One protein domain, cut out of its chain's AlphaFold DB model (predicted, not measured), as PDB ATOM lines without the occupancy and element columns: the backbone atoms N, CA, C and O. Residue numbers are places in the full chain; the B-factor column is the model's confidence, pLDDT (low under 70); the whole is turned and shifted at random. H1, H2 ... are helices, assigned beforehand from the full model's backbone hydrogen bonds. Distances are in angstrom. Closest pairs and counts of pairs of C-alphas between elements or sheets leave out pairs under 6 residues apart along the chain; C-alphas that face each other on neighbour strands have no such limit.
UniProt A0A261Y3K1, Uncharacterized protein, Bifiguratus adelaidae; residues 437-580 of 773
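What this domain is: This is residues 437 to 580 of the 773 residues of an uncharacterized protein of Bifiguratus adelaidae (UniProt A0A261Y3K1). Long helix H6 crosses H2 and H3; short H4 and H5 pack on H2, and H1 on H6. Residues 437 to 442 stick out. The compact, all-helix printed part has 144 residues, six named helices, no named strand, radius of gyration of the C-alphas 16.6 A, spans 48 by 44 by 26 A.

Where its parts are: H1 is residues 446 to 449, from C-alpha (-16.431, 15.625, 23.728); H2 452 to 471; H3 484 to 500; H4 516 to 521; H5 525 to 531; H6 549 to 576, 40.2 A, to C-alpha (-7.992, -13.933, 39.151).

How they stand to each other: H2 touches H6 at a steep tilt of 41 degrees, C-alphas 462 and 560 closest at 5.6 A. H3 touches H6 with residues 493 to 500 alone, C-alphas 497 and 561 closest at 6.4 A. Each O i to N i+4 pair is within hydrogen-bond range in H3, H4 and H6, 14 of 16 in H2, 1 of 3 in H5, with 2 of 4 for i+3.

The domain as a whole: The printed part has no cut. Links before H3, H4 and H6 are long. pLDDT is under 70 at, for instance, 576 to 580.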
ATOM      1  N   GLN A 437      -3.561  16.114  19.830       75.88
ATOM      2  CA  GLN A 437      -2.204  16.220  20.388       75.88
ATOM      3  C   GLN A 437      -1.211  16.930  19.453       75.88
ATOM      4  O   GLN A 437      -0.259  17.556  19.912       75.88
ATOM      5  N   SER A 438      -1.423  16.840  18.138       77.19
ATOM      6  CA  SER A 438      -0.595  17.508  17.123       77.19
ATOM      7  C   SER A 438      -1.033  18.942  16.794       77.19
ATOM      8  O   SER A 438      -0.276  19.676  16.157       77.19
ATOM      9  N   SER A 439      -2.218  19.374  17.233       70.12
ATOM     10  CA  SER A 439      -2.751  20.715  16.974       70.12
ATOM     11  C   SER A 439      -2.616  21.599  18.220       70.12
ATOM     12  O   SER A 439      -3.222  21.312  19.240       70.12
ATOM     13  N   GLN A 440      -1.924  22.745  18.141       60.75
ATOM     14  CA  GLN A 440      -1.900  23.768  19.217       60.75
ATOM     15  C   GLN A 440      -3.237  24.536  19.375       60.75
ATOM     16  O   GLN A 440      -3.267  25.665  19.862       60.75
ATOM     17  N   ALA A 441      -4.344  23.970  18.895       61.75
ATOM     18  CA  ALA A 441      -5.663  24.586  18.964       61.75
ATOM     19  C   ALA A 441      -6.280  24.405  20.363       61.75
ATOM     20  O   ALA A 441      -5.863  23.535  21.124       61.75
ATOM     21  N   SER A 442      -7.283  25.224  20.692       59.91
ATOM     22  CA  SER A 442      -8.065  25.118  21.931       59.91
ATOM     23  C   SER A 442      -8.568  23.682  22.179       59.91
ATOM     24  O   SER A 442      -8.882  22.995  21.200       59.91
ATOM     25  N   PRO A 443      -8.696  23.237  23.448       60.78
ATOM     26  CA  PRO A 443      -9.161  21.889  23.773       60.78
ATOM     27  C   PRO A 443     -10.540  21.629  23.166       60.78
ATOM     28  O   PRO A 443     -11.448  22.461  23.273       60.78
ATOM     29  N   ARG A 444     -10.677  20.484  22.494       67.69
ATOM     30  CA  ARG A 444     -11.912  20.074  21.825       67.69
ATOM     31  C   ARG A 444     -12.902  19.528  22.851       67.69
ATOM     32  O   ARG A 444     -12.526  18.809  23.772       67.69
ATOM     33  N   THR A 445     -14.180  19.866  22.700       73.44
ATOM     34  CA  THR A 445     -15.240  19.274  23.530       73.44
ATOM     35  C   THR A 445     -15.411  17.791  23.189       73.44
ATOM     36  O   THR A 445     -14.996  17.336  22.119       73.44
ATOM     37  N   ALA A 446     -16.094  17.018  24.043       73.06
ATOM     38  CA  ALA A 446     -16.431  15.625  23.728       73.06
ATOM     39  C   ALA A 446     -17.154  15.495  22.368       73.06
ATOM     40  O   ALA A 446     -16.931  14.542  21.626       73.06
ATOM     41  N   VAL A 447     -17.965  16.485  21.980       79.06
ATOM     42  CA  VAL A 447     -18.658  16.517  20.677       79.06
ATOM     43  C   VAL A 447     -17.699  16.583  19.501       79.06
ATOM     44  O   VAL A 447     -17.954  15.943  18.475       79.06
ATOM     45  N   ASP A 448     -16.623  17.349  19.645       76.75
ATOM     46  CA  ASP A 448     -15.632  17.602  18.599       76.75
ATOM     47  C   ASP A 448     -14.729  16.385  18.347       76.75
ATOM     48  O   ASP A 448     -14.141  16.258  17.268       76.75
ATOM     49  N   LEU A 449     -14.634  15.483  19.330       79.56
ATOM     50  CA  LEU A 449     -13.920  14.207  19.231       79.56
ATOM     51  C   LEU A 449     -14.778  13.108  18.589       79.56
ATOM     52  O   LEU A 449     -14.262  12.218  17.917       79.56
ATOM     53  N   VAL A 450     -16.105  13.172  18.727       84.31
ATOM     54  CA  VAL A 450     -16.995  12.144  18.176       84.31
ATOM     55  C   VAL A 450     -17.281  12.404  16.694       84.31
ATOM     56  O   VAL A 450     -18.141  13.209  16.326       84.31
ATOM     57  N   THR A 451     -16.586  11.661  15.826       87.75
ATOM     58  CA  THR A 451     -16.761  11.704  14.363       87.75
ATOM     59  C   THR A 451     -18.169  11.274  13.924       87.75
ATOM     60  O   THR A 451     -18.851  10.532  14.635       87.75
ATOM     61  N   PRO A 452     -18.632  11.655  12.714       87.19
ATOM     62  CA  PRO A 452     -19.888  11.138  12.161       87.19
ATOM     63  C   PRO A 452     -19.941   9.606  12.080       87.19
ATOM     64  O   PRO A 452     -21.018   9.023  12.185       87.19
ATOM     65  N   THR A 453     -18.787   8.948  11.912       89.00
ATOM     66  CA  THR A 453     -18.681   7.487  12.000       89.00
ATOM     67  C   THR A 453     -19.021   7.016  13.404       89.00
ATOM     68  O   THR A 453     -19.936   6.214  13.550       89.00
ATOM     69  N   LEU A 454     -18.368   7.561  14.432       89.88
ATOM     70  CA  LEU A 454     -18.641   7.211  15.826       89.88
ATOM     71  C   LEU A 454     -20.110   7.427  16.197       89.88
ATOM     72  O   LEU A 454     -20.749   6.510  16.707       89.88
ATOM     73  N   ARG A 455     -20.692   8.584  15.855       89.19
ATOM     74  CA  ARG A 455     -22.114   8.879  16.130       89.19
ATOM     75  C   ARG A 455     -23.063   7.831  15.550       89.19
ATOM     76  O   ARG A 455     -24.131   7.610  16.108       89.19
ATOM     77  N   ARG A 456     -22.673   7.191  14.446       92.38
ATOM     78  CA  ARG A 456     -23.459   6.150  13.788       92.38
ATOM     79  C   ARG A 456     -23.340   4.783  14.464       92.38
ATOM     80  O   ARG A 456     -24.320   4.051  14.484       92.38
ATOM     81  N   LEU A 457     -22.163   4.445  14.997       95.31
ATOM     82  CA  LEU A 457     -21.878   3.135  15.607       95.31
ATOM     83  C   LEU A 457     -22.311   3.051  17.078       95.31
ATOM     84  O   LEU A 457     -22.766   2.007  17.541       95.31
ATOM     85  N   VAL A 458     -22.173   4.160  17.806       93.25
ATOM     86  CA  VAL A 458     -22.364   4.242  19.261       93.25
ATOM     87  C   VAL A 458     -23.756   3.787  19.737       93.25
ATOM     88  O   VAL A 458     -23.794   3.102  20.756       93.25
ATOM     89  N   PRO A 459     -24.887   4.078  19.057       96.06
ATOM     90  CA  PRO A 459     -26.201   3.596  19.496       96.06
ATOM     91  C   PRO A 459     -26.286   2.063  19.595       96.06
ATOM     92  O   PRO A 459     -26.654   1.529  20.639       96.06
ATOM     93  N   SER A 460     -25.872   1.344  18.547       97.50
ATOM     94  CA  SER A 460     -25.830  -0.127  18.545       97.50
ATOM     95  C   SER A 460     -24.806  -0.680  19.531       97.50
ATOM     96  O   SER A 460     -25.072  -1.684  20.191       97.50
ATOM     97  N   LEU A 461     -23.657  -0.009  19.673       97.44
ATOM     98  CA  LEU A 461     -22.629  -0.397  20.635       97.44
ATOM     99  C   LEU A 461     -23.145  -0.304  22.079       97.44
ATOM    100  O   LEU A 461     -22.997  -1.258  22.837       97.44
ATOM    101  N   LYS A 462     -23.796   0.810  22.440       96.62
ATOM    102  CA  LYS A 462     -24.417   1.023  23.755       96.62
ATOM    103  C   LYS A 462     -25.403  -0.098  24.081       96.62
ATOM    104  O   LYS A 462     -25.272  -0.727  25.124       96.62
ATOM    105  N   ILE A 463     -26.363  -0.353  23.190       97.94
ATOM    106  CA  ILE A 463     -27.398  -1.376  23.399       97.94
ATOM    107  C   ILE A 463     -26.782  -2.769  23.553       97.94
ATOM    108  O   ILE A 463     -27.147  -3.502  24.467       97.94
ATOM    109  N   THR A 464     -25.812  -3.117  22.705       97.50
ATOM    110  CA  THR A 464     -25.153  -4.426  22.775       97.50
ATOM    111  C   THR A 464     -24.385  -4.606  24.084       97.50
ATOM    112  O   THR A 464     -24.485  -5.657  24.706       97.50
ATOM    113  N   LEU A 465     -23.648  -3.587  24.535       96.94
ATOM    114  CA  LEU A 465     -22.895  -3.652  25.790       96.94
ATOM    115  C   LEU A 465     -23.806  -3.741  27.020       96.94
ATOM    116  O   LEU A 465     -23.522  -4.537  27.909       96.94
ATOM    117  N   LEU A 466     -24.897  -2.966  27.055       96.44
ATOM    118  CA  LEU A 466     -25.905  -3.052  28.121       96.44
ATOM    119  C   LEU A 466     -26.493  -4.461  28.202       96.44
ATOM    120  O   LEU A 466     -26.552  -5.049  29.275       96.44
ATOM    121  N   TRP A 467     -26.847  -5.032  27.050       95.88
ATOM    122  CA  TRP A 467     -27.370  -6.389  26.988       95.88
ATOM    123  C   TRP A 467     -26.352  -7.421  27.496       95.88
ATOM    124  O   TRP A 467     -26.708  -8.286  28.294       95.88
ATOM    125  N   ILE A 468     -25.079  -7.312  27.085       93.44
ATOM    126  CA  ILE A 468     -24.004  -8.202  27.556       93.44
ATOM    127  C   ILE A 468     -23.860  -8.104  29.080       93.44
ATOM    128  O   ILE A 468     -23.682  -9.130  29.729       93.44
ATOM    129  N   GLN A 469     -23.949  -6.897  29.648       91.81
ATOM    130  CA  GLN A 469     -23.872  -6.673  31.092       91.81
ATOM    131  C   GLN A 469     -25.008  -7.373  31.847       91.81
ATOM    132  O   GLN A 469     -24.717  -8.118  32.781       91.81
ATOM    133  N   GLU A 470     -26.263  -7.203  31.419       90.50
ATOM    134  CA  GLU A 470     -27.423  -7.858  32.055       90.50
ATOM    135  C   GLU A 470     -27.350  -9.393  31.965       90.50
ATOM    136  O   GLU A 470     -27.823 -10.106  32.849       90.50
ATOM    137  N   HIS A 471     -26.711  -9.925  30.921       87.62
ATOM    138  CA  HIS A 471     -26.609 -11.367  30.696       87.62
ATOM    139  C   HIS A 471     -25.329 -11.997  31.234       87.62
ATOM    140  O   HIS A 471     -25.229 -13.225  31.227       87.62
ATOM    141  N   ALA A 472     -24.369 -11.209  31.723       82.69
ATOM    142  CA  ALA A 472     -23.018 -11.675  32.014       82.69
ATOM    143  C   ALA A 472     -22.971 -12.864  32.991       82.69
ATOM    144  O   ALA A 472     -22.158 -13.766  32.811       82.69
ATOM    145  N   ALA A 473     -23.895 -12.919  33.958       71.81
ATOM    146  CA  ALA A 473     -24.020 -14.030  34.906       71.81
ATOM    147  C   ALA A 473     -24.510 -15.346  34.271       71.81
ATOM    148  O   ALA A 473     -24.167 -16.419  34.747       71.81
ATOM    149  N   THR A 474     -25.315 -15.279  33.206       66.69
ATOM    150  CA  THR A 474     -25.849 -16.463  32.495       66.69
ATOM    151  C   THR A 474     -24.919 -16.972  31.398       66.69
ATOM    152  O   THR A 474     -25.109 -18.058  30.852       66.69
ATOM    153  N   LEU A 475     -23.911 -16.178  31.055       70.50
ATOM    154  CA  LEU A 475     -22.884 -16.526  30.095       70.50
ATOM    155  C   LEU A 475     -21.769 -17.295  30.827       70.50
ATOM    156  O   LEU A 475     -20.634 -16.858  30.792       70.50
ATOM    157  N   ASP A 476     -22.057 -18.423  31.492       53.31
ATOM    158  CA  ASP A 476     -21.140 -19.184  32.389       53.31
ATOM    159  C   ASP A 476     -19.713 -19.485  31.829       53.31
ATOM    160  O   ASP A 476     -18.780 -19.812  32.584       53.31
ATOM    161  N   ASP A 477     -19.524 -19.322  30.514       55.06
ATOM    162  CA  ASP A 477     -18.284 -19.485  29.742       55.06
ATOM    163  C   ASP A 477     -17.714 -18.182  29.132       55.06
ATOM    164  O   ASP A 477     -16.774 -18.226  28.329       55.06
ATOM    165  N   PHE A 478     -18.237 -17.010  29.509       54.62
ATOM    166  CA  PHE A 478     -17.815 -15.688  29.038       54.62
ATOM    167  C   PHE A 478     -16.354 -15.433  29.431       54.62
ATOM    168  O   PHE A 478     -16.037 -14.960  30.519       54.62
ATOM    169  N   GLY A 479     -15.433 -15.793  28.534       48.19
ATOM    170  CA  GLY A 479     -13.988 -15.691  28.749       48.19
ATOM    171  C   GLY A 479     -13.261 -16.986  29.135       48.19
ATOM    172  O   GLY A 479     -12.044 -16.925  29.291       48.19
ATOM    173  N   LYS A 480     -13.938 -18.141  29.244       49.19
ATOM    174  CA  LYS A 480     -13.276 -19.460  29.393       49.19
ATOM    175  C   LYS A 480     -13.009 -20.153  28.058       49.19
ATOM    176  O   LYS A 480     -12.104 -20.980  27.967       49.19
ATOM    177  N   SER A 481     -13.789 -19.843  27.024       48.75
ATOM    178  CA  SER A 481     -13.617 -20.463  25.715       48.75
ATOM    179  C   SER A 481     -12.339 -19.956  25.041       48.75
ATOM    180  O   SER A 481     -12.084 -18.756  24.961       48.75
ATOM    181  N   GLY A 482     -11.550 -20.871  24.471       52.50
ATOM    182  CA  GLY A 482     -10.488 -20.550  23.505       52.50
ATOM    183  C   GLY A 482     -11.020 -19.976  22.182       52.50
ATOM    184  O   GLY A 482     -10.359 -20.100  21.154       52.50
ATOM    185  N   ASP A 483     -12.222 -19.393  22.190       70.88
ATOM    186  CA  ASP A 483     -12.873 -18.789  21.040       70.88
ATOM    187  C   ASP A 483     -12.179 -17.464  20.694       70.88
ATOM    188  O   ASP A 483     -12.121 -16.507  21.476       70.88
ATOM    189  N   GLN A 484     -11.648 -17.411  19.476       79.81
ATOM    190  CA  GLN A 484     -10.936 -16.261  18.944       79.81
ATOM    191  C   GLN A 484     -11.818 -15.003  18.869       79.81
ATOM    192  O   GLN A 484     -11.297 -13.886  18.921       79.81
ATOM    193  N   ILE A 485     -13.140 -15.139  18.732       82.44
ATOM    194  CA  ILE A 485     -14.067 -13.997  18.709       82.44
ATOM    195  C   ILE A 485     -14.197 -13.386  20.106       82.44
ATOM    196  O   ILE A 485     -14.046 -12.173  20.248       82.44
ATOM    197  N   ALA A 486     -14.384 -14.208  21.140       82.94
ATOM    198  CA  ALA A 486     -14.470 -13.739  22.523       82.94
ATOM    199  C   ALA A 486     -13.174 -13.041  22.972       82.94
ATOM    200  O   ALA A 486     -13.217 -11.975  23.590       82.94
ATOM    201  N   LEU A 487     -12.008 -13.583  22.602       84.56
ATOM    202  CA  LEU A 487     -10.721 -12.949  22.896       84.56
ATOM    203  C   LEU A 487     -10.592 -11.568  22.232       84.56
ATOM    204  O   LEU A 487     -10.211 -10.601  22.896       84.56
ATOM    205  N   ARG A 488     -10.933 -11.465  20.940       88.44
ATOM    206  CA  ARG A 488     -10.896 -10.194  20.194       88.44
ATOM    207  C   ARG A 488     -11.885  -9.172  20.744       88.44
ATOM    208  O   ARG A 488     -11.544  -7.993  20.819       88.44
ATOM    209  N   PHE A 489     -13.070  -9.613  21.168       91.50
ATOM    210  CA  PHE A 489     -14.049  -8.760  21.837       91.50
ATOM    211  C   PHE A 489     -13.444  -8.116  23.085       91.50
ATOM    212  O   PHE A 489     -13.427  -6.894  23.196       91.50
ATOM    213  N   TRP A 490     -12.873  -8.915  23.988       89.69
ATOM    214  CA  TRP A 490     -12.304  -8.398  25.230       89.69
ATOM    215  C   TRP A 490     -11.109  -7.471  25.015       89.69
ATOM    216  O   TRP A 490     -10.970  -6.469  25.718       89.69
ATOM    217  N   GLN A 491     -10.248  -7.793  24.047       91.19
ATOM    218  CA  GLN A 491      -9.147  -6.915  23.646       91.19
ATOM    219  C   GLN A 491      -9.679  -5.574  23.131       91.19
ATOM    220  O   GLN A 491      -9.224  -4.526  23.585       91.19
ATOM    221  N   SER A 492     -10.676  -5.608  22.243       95.25
ATOM    222  CA  SER A 492     -11.293  -4.408  21.668       95.25
ATOM    223  C   SER A 492     -12.049  -3.583  22.708       95.25
ATOM    224  O   SER A 492     -12.018  -2.356  22.652       95.25
ATOM    225  N   LEU A 493     -12.691  -4.229  23.688       95.19
ATOM    226  CA  LEU A 493     -13.352  -3.547  24.800       95.19
ATOM    227  C   LEU A 493     -12.334  -2.784  25.650       95.19
ATOM    228  O   LEU A 493     -12.530  -1.602  25.918       95.19
ATOM    229  N   GLY A 494     -11.228  -3.434  26.025       94.38
ATOM    230  CA  GLY A 494     -10.169  -2.811  26.822       94.38
ATOM    231  C   GLY A 494      -9.487  -1.642  26.108       94.38
ATOM    232  O   GLY A 494      -9.308  -0.578  26.703       94.38
ATOM    233  N   THR A 495      -9.141  -1.793  24.824       95.62
ATOM    234  CA  THR A 495      -8.504  -0.713  24.048       95.62
ATOM    235  C   THR A 495      -9.454   0.451  23.796       95.62
ATOM    236  O   THR A 495      -9.052   1.610  23.924       95.62
ATOM    237  N   PHE A 496     -10.723   0.177  23.487       94.94
ATOM    238  CA  PHE A 496     -11.729   1.218  23.321       94.94
ATOM    239  C   PHE A 496     -12.009   1.958  24.633       94.94
ATOM    240  O   PHE A 496     -12.038   3.190  24.636       94.94
ATOM    241  N   PHE A 497     -12.141   1.234  25.749       94.06
ATOM    242  CA  PHE A 497     -12.304   1.818  27.080       94.06
ATOM    243  C   PHE A 497     -11.140   2.754  27.422       94.06
ATOM    244  O   PHE A 497     -11.372   3.911  27.767       94.06
ATOM    245  N   ALA A 498      -9.894   2.314  27.221       91.81
ATOM    246  CA  ALA A 498      -8.706   3.140  27.449       91.81
ATOM    247  C   ALA A 498      -8.659   4.402  26.564       91.81
ATOM    248  O   ALA A 498      -8.145   5.439  26.983       91.81
ATOM    249  N   SER A 499      -9.198   4.349  25.341       90.81
ATOM    250  CA  SER A 499      -9.359   5.545  24.502       90.81
ATOM    251  C   SER A 499     -10.466   6.469  24.997       90.81
ATOM    252  O   SER A 499     -10.299   7.683  24.942       90.81
ATOM    253  N   CYS A 500     -11.572   5.929  25.512       89.00
ATOM    254  CA  CYS A 500     -12.649   6.743  26.072       89.00
ATOM    255  C   CYS A 500     -12.199   7.512  27.321       89.00
ATOM    256  O   CYS A 500     -12.597   8.659  27.486       89.00
ATOM    257  N   GLN A 501     -11.314   6.939  28.145       84.88
ATOM    258  CA  GLN A 501     -10.734   7.618  29.318       84.88
ATOM    259  C   GLN A 501      -9.915   8.874  28.968       84.88
ATOM    260  O   GLN A 501      -9.638   9.692  29.839       84.88
ATOM    261  N   GLN A 502      -9.524   9.044  27.702       83.81
ATOM    262  CA  GLN A 502      -8.802  10.227  27.227       83.81
ATOM    263  C   GLN A 502      -9.735  11.349  26.753       83.81
ATOM    264  O   GLN A 502      -9.258  12.442  26.461       83.81
ATOM    265  N   ILE A 503     -11.047  11.105  26.660       79.19
ATOM    266  CA  ILE A 503     -12.024  12.124  26.268       79.19
ATOM    267  C   ILE A 503     -12.249  13.069  27.462       79.19
ATOM    268  O   ILE A 503     -12.703  12.617  28.520       79.19
ATOM    269  N   PRO A 504     -11.994  14.381  27.316       70.75
ATOM    270  CA  PRO A 504     -12.234  15.345  28.382       70.75
ATOM    271  C   PRO A 504     -13.713  15.385  28.782       70.75
ATOM    272  O   PRO A 504     -14.597  15.416  27.926       70.75
ATOM    273  N   HIS A 505     -13.981  15.457  30.088       67.12
ATOM    274  CA  HIS A 505     -15.317  15.723  30.632       67.12
ATOM    275  C   HIS A 505     -16.417  14.713  30.232       67.12
ATOM    276  O   HIS A 505     -17.584  15.101  30.135       67.12
ATOM    277  N   ILE A 506     -16.104  13.416  30.060       65.50
ATOM    278  CA  ILE A 506     -17.148  12.373  30.148       65.50
ATOM    279  C   ILE A 506     -17.605  12.294  31.610       65.50
ATOM    280  O   ILE A 506     -17.170  11.446  32.381       65.50
ATOM    281  N   ALA A 507     -18.474  13.212  32.009       57.19
ATOM    282  CA  ALA A 507     -19.264  13.058  33.213       57.19
ATOM    283  C   ALA A 507     -20.533  12.284  32.853       57.19
ATOM    284  O   ALA A 507     -21.116  12.493  31.783       57.19
ATOM    285  N   LEU A 508     -21.003  11.424  33.759       56.41
ATOM    286  CA  LEU A 508     -22.414  11.055  33.747       56.41
ATOM    287  C   LEU A 508     -23.189  12.367  33.880       56.41
ATOM    288  O   LEU A 508     -23.132  13.028  34.915       56.41
ATOM    289  N   SER A 509     -23.832  12.796  32.793       55.72
ATOM    290  CA  SER A 509     -24.679  13.981  32.843       55.72
ATOM    291  C   SER A 509     -25.718  13.785  33.948       55.72
ATOM    292  O   SER A 509     -26.345  12.728  34.033       55.72
ATOM    293  N   HIS A 510     -25.928  14.815  34.771       59.59
ATOM    294  CA  HIS A 510     -27.029  14.840  35.737       59.59
ATOM    295  C   HIS A 510     -28.385  14.720  35.021       59.59
ATOM    296  O   HIS A 510     -29.364  14.253  35.600       59.59
ATOM    297  N   SER A 511     -28.447  15.114  33.740       64.31
ATOM    298  CA  SER A 511     -29.582  14.819  32.872       64.31
ATOM    299  C   SER A 511     -29.440  13.432  32.243       64.31
ATOM    300  O   SER A 511     -28.429  13.090  31.626       64.31
ATOM    301  N   THR A 512     -30.498  12.632  32.345       75.44
ATOM    302  CA  THR A 512     -30.602  11.331  31.679       75.44
ATOM    303  C   THR A 512     -31.603  11.428  30.527       75.44
ATOM    304  O   THR A 512     -32.781  11.108  30.725       75.44
ATOM    305  N   PRO A 513     -31.194  11.943  29.352       84.44
ATOM    306  CA  PRO A 513     -32.094  12.074  28.218       84.44
ATOM    307  C   PRO A 513     -32.529  10.702  27.697       84.44
ATOM    308  O   PRO A 513     -31.754   9.751  27.701       84.44
ATOM    309  N   VAL A 514     -33.762  10.625  27.197       86.88
ATOM    310  CA  VAL A 514     -34.230   9.478  26.407       86.88
ATOM    311  C   VAL A 514     -33.741   9.666  24.974       86.88
ATOM    312  O   VAL A 514     -34.073  10.672  24.334       86.88
ATOM    313  N   LEU A 515     -32.944   8.719  24.483       90.12
ATOM    314  CA  LEU A 515     -32.332   8.751  23.158       90.12
ATOM    315  C   LEU A 515     -33.087   7.865  22.160       90.12
ATOM    316  O   LEU A 515     -33.975   7.097  22.519       90.12
ATOM    317  N   HIS A 516     -32.727   7.982  20.882       89.50
ATOM    318  CA  HIS A 516     -33.369   7.242  19.792       89.50
ATOM    319  C   HIS A 516     -33.343   5.726  20.023       89.50
ATOM    320  O   HIS A 516     -34.375   5.068  19.961       89.50
ATOM    321  N   GLU A 517     -32.172   5.177  20.337       93.25
ATOM    322  CA  GLU A 517     -32.003   3.753  20.613       93.25
ATOM    323  C   GLU A 517     -32.773   3.271  21.852       93.25
ATOM    324  O   GLU A 517     -33.164   2.110  21.894       93.25
ATOM    325  N   ASP A 518     -33.045   4.154  22.819       92.88
ATOM    326  CA  ASP A 518     -33.848   3.809  23.997       92.88
ATOM    327  C   ASP A 518     -35.318   3.637  23.620       92.88
ATOM    328  O   ASP A 518     -35.972   2.727  24.117       92.88
ATOM    329  N   VAL A 519     -35.827   4.481  22.715       89.25
ATOM    330  CA  VAL A 519     -37.189   4.360  22.179       89.25
ATOM    331  C   VAL A 519     -37.326   3.081  21.355       89.25
ATOM    332  O   VAL A 519     -38.280   2.339  21.555       89.25
ATOM    333  N   GLU A 520     -36.363   2.794  20.476       90.31
ATOM    334  CA  GLU A 520     -36.371   1.587  19.634       90.31
ATOM    335  C   GLU A 520     -36.297   0.293  20.458       90.31
ATOM    336  O   GLU A 520     -36.915  -0.711  20.096       90.31
ATOM    337  N   PHE A 521     -35.548   0.301  21.569       94.06
ATOM    338  CA  PHE A 521     -35.379  -0.880  22.411       94.06
ATOM    339  C   PHE A 521     -36.341  -0.975  23.594       94.06
ATOM    340  O   PHE A 521     -36.362  -2.022  24.241       94.06
ATOM    341  N   PHE A 522     -37.194   0.020  23.831       91.75
ATOM    342  CA  PHE A 522     -38.114   0.010  24.962       91.75
ATOM    343  C   PHE A 522     -39.004  -1.240  24.971       91.75
ATOM    344  O   PHE A 522     -39.498  -1.679  23.933       91.75
ATOM    345  N   GLY A 523     -39.162  -1.862  26.141       89.25
ATOM    346  CA  GLY A 523     -39.942  -3.095  26.296       89.25
ATOM    347  C   GLY A 523     -39.255  -4.389  25.839       89.25
ATOM    348  O   GLY A 523     -39.875  -5.447  25.944       89.25
ATOM    349  N   PHE A 524     -37.996  -4.338  25.386       93.56
ATOM    350  CA  PHE A 524     -37.213  -5.539  25.067       93.56
ATOM    351  C   PHE A 524     -36.929  -6.368  26.323       93.56
ATOM    352  O   PHE A 524     -36.415  -5.836  27.308       93.56
ATOM    353  N   SER A 525     -37.224  -7.669  26.282       89.88
ATOM    354  CA  SER A 525     -37.094  -8.566  27.440       89.88
ATOM    355  C   SER A 525     -35.665  -8.680  27.970       89.88
ATOM    356  O   SER A 525     -35.494  -8.777  29.180       89.88
ATOM    357  N   GLY A 526     -34.662  -8.618  27.093       89.25
ATOM    358  CA  GLY A 526     -33.248  -8.730  27.461       89.25
ATOM    359  C   GLY A 526     -32.588  -7.439  27.968       89.25
ATOM    360  O   GLY A 526     -31.365  -7.381  28.026       89.25
ATOM    361  N   LEU A 527     -33.357  -6.375  28.228       93.25
ATOM    362  CA  LEU A 527     -32.859  -5.082  28.732       93.25
ATOM    363  C   LEU A 527     -33.716  -4.552  29.898       93.25
ATOM    364  O   LEU A 527     -33.929  -3.343  30.055       93.25
ATOM    365  N   GLN A 528     -34.321  -5.460  30.663       88.75
ATOM    366  CA  GLN A 528     -35.280  -5.105  31.707       88.75
ATOM    367  C   GLN A 528     -34.637  -4.305  32.836       88.75
ATOM    368  O   GLN A 528     -35.274  -3.382  33.348       88.75
ATOM    369  N   GLU A 529     -33.394  -4.618  33.209       89.62
ATOM    370  CA  GLU A 529     -32.709  -3.904  34.287       89.62
ATOM    371  C   GLU A 529     -32.465  -2.449  33.877       89.62
ATOM    372  O   GLU A 529     -32.850  -1.526  34.601       89.62
ATOM    373  N   TYR A 530     -31.954  -2.218  32.666       91.12
ATOM    374  CA  TYR A 530     -31.752  -0.880  32.118       91.12
ATOM    375  C   TYR A 530     -33.056  -0.076  32.047       91.12
ATOM    376  O   TYR A 530     -33.099   1.092  32.457       91.12
ATOM    377  N   PHE A 531     -34.140  -0.692  31.565       90.31
ATOM    378  CA  PHE A 531     -35.440  -0.033  31.433       90.31
ATOM    379  C   PHE A 531     -36.227   0.089  32.749       90.31
ATOM    380  O   PHE A 531     -37.231   0.801  32.783       90.31
ATOM    381  N   SER A 532     -35.757  -0.508  33.850       88.62
ATOM    382  CA  SER A 532     -36.353  -0.337  35.185       88.62
ATOM    383  C   SER A 532     -36.085   1.047  35.800       88.62
ATOM    384  O   SER A 532     -36.785   1.477  36.728       88.62
ATOM    385  N   ALA A 533     -35.092   1.772  35.269       86.44
ATOM    386  CA  ALA A 533     -34.670   3.066  35.785       86.44
ATOM    387  C   ALA A 533     -35.830   4.089  35.810       86.44
ATOM    388  O   ALA A 533     -36.602   4.176  34.849       86.44
ATOM    389  N   PRO A 534     -35.938   4.948  36.850       82.56
ATOM    390  CA  PRO A 534     -37.056   5.884  37.013       82.56
ATOM    391  C   PRO A 534     -37.360   6.769  35.798       82.56
ATOM    392  O   PRO A 534     -38.524   7.076  35.546       82.56
ATOM    393  N   ARG A 535     -36.341   7.130  35.008       81.81
ATOM    394  CA  ARG A 535     -36.486   7.936  33.782       81.81
ATOM    395  C   ARG A 535     -37.384   7.296  32.716       81.81
ATOM    396  O   ARG A 535     -37.956   8.015  31.902       81.81
ATOM    397  N   PHE A 536     -37.527   5.971  32.733       83.88
ATOM    398  CA  PHE A 536     -38.344   5.217  31.784       83.88
ATOM    399  C   PHE A 536     -39.751   4.897  32.310       83.88
ATOM    400  O   PHE A 536     -40.564   4.343  31.579       83.88
ATOM    401  N   LYS A 537     -40.090   5.299  33.546       70.62
ATOM    402  CA  LYS A 537     -41.419   5.057  34.147       70.62
ATOM    403  C   LYS A 537     -42.554   5.861  33.496       70.62
ATOM    404  O   LYS A 537     -43.717   5.688  33.857       70.62
ATOM    405  N   HIS A 538     -42.248   6.767  32.569       63.16
ATOM    406  CA  HIS A 538     -43.264   7.523  31.845       63.16
ATOM    407  C   HIS A 538     -43.857   6.699  30.695       63.16
ATOM    408  O   HIS A 538     -43.133   6.183  29.856       63.16
ATOM    409  N   ALA A 539     -45.191   6.663  30.624       56.25
ATOM    410  CA  ALA A 539     -45.958   5.778  29.742       56.25
ATOM    411  C   ALA A 539     -45.809   6.008  28.224       56.25
ATOM    412  O   ALA A 539     -46.355   5.229  27.465       56.25
ATOM    413  N   VAL A 540     -45.134   7.072  27.769       69.25
ATOM    414  CA  VAL A 540     -44.847   7.323  26.343       69.25
ATOM    415  C   VAL A 540     -43.443   7.909  26.257       69.25
ATOM    416  O   VAL A 540     -43.234   9.077  26.608       69.25
ATOM    417  N   LEU A 541     -42.480   7.093  25.825       73.69
ATOM    418  CA  LEU A 541     -41.102   7.531  25.619       73.69
ATOM    419  C   LEU A 541     -40.964   8.270  24.294       73.69
ATOM    420  O   LEU A 541     -41.430   7.824  23.250       73.69
ATOM    421  N   GLN A 542     -40.283   9.409  24.341       68.69
ATOM    422  CA  GLN A 542     -39.918  10.175  23.160       68.69
ATOM    423  C   GLN A 542     -38.483  10.621  23.277       68.69
ATOM    424  O   GLN A 542     -38.003  10.895  24.380       68.69
ATOM    425  N   THR A 543     -37.836  10.769  22.125       70.88
ATOM    426  CA  THR A 543     -36.559  11.462  22.079       70.88
ATOM    427  C   THR A 543     -36.727  12.843  22.696       70.88
ATOM    428  O   THR A 543     -37.706  13.560  22.451       70.88
ATOM    429  N   SER A 544     -35.793  13.184  23.571       72.94
ATOM    430  CA  SER A 544     -35.843  14.439  24.306       72.94
ATOM    431  C   SER A 544     -35.602  15.595  23.315       72.94
ATOM    432  O   SER A 544     -34.518  15.673  22.741       72.94
ATOM    433  N   PRO A 545     -36.605  16.461  23.049       59.12
ATOM    434  CA  PRO A 545     -36.625  17.330  21.865       59.12
ATOM    435  C   PRO A 545     -35.583  18.456  21.892       59.12
ATOM    436  O   PRO A 545     -35.227  18.963  20.833       59.12
ATOM    437  N   ASP A 546     -35.092  18.815  23.080       62.34
ATOM    438  CA  ASP A 546     -34.175  19.938  23.309       62.34
ATOM    439  C   ASP A 546     -32.782  19.476  23.776       62.34
ATOM    440  O   ASP A 546     -32.017  20.244  24.361       62.34
ATOM    441  N   VAL A 547     -32.437  18.204  23.555       71.62
ATOM    442  CA  VAL A 547     -31.125  17.675  23.939       71.62
ATOM    443  C   VAL A 547     -30.112  18.069  22.880       71.62
ATOM    444  O   VAL A 547     -30.141  17.599  21.745       71.62
ATOM    445  N   GLY A 548     -29.209  18.972  23.256       79.06
ATOM    446  CA  GLY A 548     -28.075  19.327  22.417       79.06
ATOM    447  C   GLY A 548     -27.202  18.105  22.131       79.06
ATOM    448  O   GLY A 548     -27.064  17.213  22.968       79.06
ATOM    449  N   MET A 549     -26.556  18.098  20.964       80.25
ATOM    450  CA  MET A 549     -25.641  17.032  20.534       80.25
ATOM    451  C   MET A 549     -24.594  16.665  21.600       80.25
ATOM    452  O   MET A 549     -24.220  15.503  21.725       80.25
ATOM    453  N   GLU A 550     -24.146  17.645  22.382       81.25
ATOM    454  CA  GLU A 550     -23.222  17.452  23.500       81.25
ATOM    455  C   GLU A 550     -23.760  16.546  24.591       81.25
ATOM    456  O   GLU A 550     -23.099  15.584  24.974       81.25
ATOM    457  N   MET A 551     -24.992  16.784  25.016       81.00
ATOM    458  CA  MET A 551     -25.635  15.990  26.050       81.00
ATOM    459  C   MET A 551     -25.945  14.570  25.553       81.00
ATOM    460  O   MET A 551     -25.792  13.617  26.313       81.00
ATOM    461  N   GLU A 552     -26.304  14.394  24.273       85.81
ATOM    462  CA  GLU A 552     -26.446  13.050  23.691       85.81
ATOM    463  C   GLU A 552     -25.124  12.277  23.706       85.81
ATOM    464  O   GLU A 552     -25.087  11.104  24.084       85.81
ATOM    465  N   VAL A 553     -24.037  12.924  23.274       85.06
ATOM    466  CA  VAL A 553     -22.701  12.322  23.228       85.06
ATOM    467  C   VAL A 553     -22.237  11.955  24.635       85.06
ATOM    468  O   VAL A 553     -21.853  10.808  24.858       85.06
ATOM    469  N   GLN A 554     -22.335  12.885  25.586       84.19
ATOM    470  CA  GLN A 554     -21.968  12.651  26.982       84.19
ATOM    471  C   GLN A 554     -22.779  11.508  27.592       84.19
ATOM    472  O   GLN A 554     -22.202  10.617  28.209       84.19
ATOM    473  N   HIS A 555     -24.098  11.466  27.372       86.06
ATOM    474  CA  HIS A 555     -24.933  10.400  27.921       86.06
ATOM    475  C   HIS A 555     -24.598   9.024  27.326       86.06
ATOM    476  O   HIS A 555     -24.470   8.044  28.067       86.06
ATOM    477  N   ARG A 556     -24.406   8.933  25.999       89.19
ATOM    478  CA  ARG A 556     -24.032   7.674  25.330       89.19
ATOM    479  C   ARG A 556     -22.673   7.170  25.797       89.19
ATOM    480  O   ARG A 556     -22.572   6.020  26.214       89.19
ATOM    481  N   PHE A 557     -21.646   8.017  25.751       88.75
ATOM    482  CA  PHE A 557     -20.295   7.626  26.151       88.75
ATOM    483  C   PHE A 557     -20.186   7.383  27.655       88.75
ATOM    484  O   PHE A 557     -19.543   6.419  28.043       88.75
ATOM    485  N   GLY A 558     -20.866   8.166  28.497       87.88
ATOM    486  CA  GLY A 558     -20.925   7.920  29.939       87.88
ATOM    487  C   GLY A 558     -21.532   6.556  30.267       87.88
ATOM    488  O   GLY A 558     -20.954   5.798  31.042       87.88
ATOM    489  N   THR A 559     -22.639   6.197  29.604       90.38
ATOM    490  CA  THR A 559     -23.243   4.860  29.736       90.38
ATOM    491  C   THR A 559     -22.273   3.770  29.274       90.38
ATOM    492  O   THR A 559     -22.020   2.824  30.009       90.38
ATOM    493  N   ILE A 560     -21.673   3.923  28.087       92.69
ATOM    494  CA  ILE A 560     -20.733   2.937  27.533       92.69
ATOM    495  C   ILE A 560     -19.507   2.749  28.428       92.69
ATOM    496  O   ILE A 560     -19.105   1.616  28.661       92.69
ATOM    497  N   VAL A 561     -18.914   3.832  28.932       91.69
ATOM    498  CA  VAL A 561     -17.741   3.785  29.812       91.69
ATOM    499  C   VAL A 561     -18.085   3.088  31.123       91.69
ATOM    500  O   VAL A 561     -17.342   2.204  31.540       91.69
ATOM    501  N   SER A 562     -19.224   3.426  31.737       91.19
ATOM    502  CA  SER A 562     -19.684   2.780  32.971       91.19
ATOM    503  C   SER A 562     -19.926   1.281  32.774       91.19
ATOM    504  O   SER A 562     -19.474   0.471  33.579       91.19
ATOM    505  N   THR A 563     -20.605   0.898  31.691       93.38
ATOM    506  CA  THR A 563     -20.868  -0.508  31.361       93.38
ATOM    507  C   THR A 563     -19.580  -1.264  31.028       93.38
ATOM    508  O   THR A 563     -19.381  -2.384  31.490       93.38
ATOM    509  N   ALA A 564     -18.671  -0.658  30.259       93.25
ATOM    510  CA  ALA A 564     -17.390  -1.265  29.914       93.25
ATOM    511  C   ALA A 564     -16.508  -1.489  31.151       93.25
ATOM    512  O   ALA A 564     -15.892  -2.547  31.252       93.25
ATOM    513  N   ALA A 565     -16.481  -0.541  32.096       92.19
ATOM    514  CA  ALA A 565     -15.781  -0.703  33.369       92.19
ATOM    515  C   ALA A 565     -16.319  -1.915  34.145       92.19
ATOM    516  O   ALA A 565     -15.554  -2.825  34.454       92.19
ATOM    517  N   ALA A 566     -17.642  -1.991  34.340       90.75
ATOM    518  CA  ALA A 566     -18.280  -3.106  35.040       90.75
ATOM    519  C   ALA A 566     -17.975  -4.471  34.392       90.75
ATOM    520  O   ALA A 566     -17.684  -5.445  35.085       90.75
ATOM    521  N   LEU A 567     -17.989  -4.549  33.056       90.69
ATOM    522  CA  LEU A 567     -17.654  -5.772  32.319       90.69
ATOM    523  C   LEU A 567     -16.176  -6.171  32.455       90.69
ATOM    524  O   LEU A 567     -15.865  -7.360  32.548       90.69
ATOM    525  N   LEU A 568     -15.257  -5.202  32.444       89.81
ATOM    526  CA  LEU A 568     -13.824  -5.456  32.611       89.81
ATOM    527  C   LEU A 568     -13.492  -5.904  34.042       89.81
ATOM    528  O   LEU A 568     -12.705  -6.839  34.206       89.81
ATOM    529  N   ASP A 569     -14.132  -5.309  35.048       87.12
ATOM    530  CA  ASP A 569     -14.005  -5.711  36.454       87.12
ATOM    531  C   ASP A 569     -14.528  -7.134  36.670       87.12
ATOM    532  O   ASP A 569     -13.848  -7.974  37.271       87.12
ATOM    533  N   LEU A 570     -15.696  -7.446  36.095       83.94
ATOM    534  CA  LEU A 570     -16.256  -8.794  36.106       83.94
ATOM    535  C   LEU A 570     -15.277  -9.797  35.483       83.94
ATOM    536  O   LEU A 570     -14.949 -10.810  36.102       83.94
ATOM    537  N   ARG A 571     -14.730  -9.503  34.298       82.81
ATOM    538  CA  ARG A 571     -13.734 -10.371  33.651       82.81
ATOM    539  C   ARG A 571     -12.509 -10.602  34.532       82.81
ATOM    540  O   ARG A 571     -12.018 -11.727  34.609       82.81
ATOM    541  N   HIS A 572     -11.993  -9.558  35.173       80.06
ATOM    542  CA  HIS A 572     -10.835  -9.696  36.047       80.06
ATOM    543  C   HIS A 572     -11.131 -10.605  37.240       80.06
ATOM    544  O   HIS A 572     -10.322 -11.486  37.538       80.06
ATOM    545  N   SER A 573     -12.289 -10.435  37.884       77.38
ATOM    546  CA  SER A 573     -12.701 -11.303  38.994       77.38
ATOM    547  C   SER A 573     -12.785 -12.773  38.570       77.38
ATOM    548  O   SER A 573     -12.293 -13.642  39.284       77.38
ATOM    549  N   HIS A 574     -13.285 -13.062  37.363       75.19
ATOM    550  CA  HIS A 574     -13.314 -14.425  36.824       75.19
ATOM    551  C   HIS A 574     -11.924 -15.005  36.534       75.19
ATOM    552  O   HIS A 574     -11.720 -16.204  36.714       75.19
ATOM    553  N   LEU A 575     -10.975 -14.186  36.069       73.75
ATOM    554  CA  LEU A 575      -9.620 -14.638  35.731       73.75
ATOM    555  C   LEU A 575      -8.718 -14.815  36.958       73.75
ATOM    556  O   LEU A 575      -7.845 -15.679  36.945       73.75
ATOM    557  N   THR A 576      -8.895 -13.987  37.987       67.81
ATOM    558  CA  THR A 576      -7.992 -13.933  39.151       67.81
ATOM    559  C   THR A 576      -8.583 -14.536  40.421       67.81
ATOM    560  O   THR A 576      -7.833 -14.850  41.339       67.81
ATOM    561  N   GLY A 577      -9.904 -14.719  40.483       60.88
ATOM    562  CA  GLY A 577     -10.605 -15.125  41.702       60.88
ATOM    563  C   GLY A 577     -10.716 -14.016  42.756       60.88
ATOM    564  O   GLY A 577     -11.290 -14.265  43.812       60.88
ATOM    565  N   GLU A 578     -10.215 -12.804  42.478       41.03
ATOM    566  CA  GLU A 578     -10.280 -11.657  43.386       41.03
ATOM    567  C   GLU A 578     -11.015 -10.460  42.750       41.03
ATOM    568  O   GLU A 578     -10.768 -10.112  41.588       41.03
ATOM    569  N   PRO A 579     -11.928  -9.794  43.486       46.34
ATOM    570  CA  PRO A 579     -12.548  -8.556  43.024       46.34
ATOM    571  C   PRO A 579     -11.507  -7.425  42.958       46.34
ATOM    572  O   PRO A 579     -10.753  -7.206  43.903       46.34
ATOM    573  N   LEU A 580     -11.481  -6.678  41.849       41.09
ATOM    574  CA  LEU A 580     -10.422  -5.699  41.543       41.09
ATOM    575  C   LEU A 580     -10.481  -4.396  42.363       41.09
ATOM    576  O   LEU A 580      -9.623  -3.537  42.192       41.09
TER     577      LEU A 580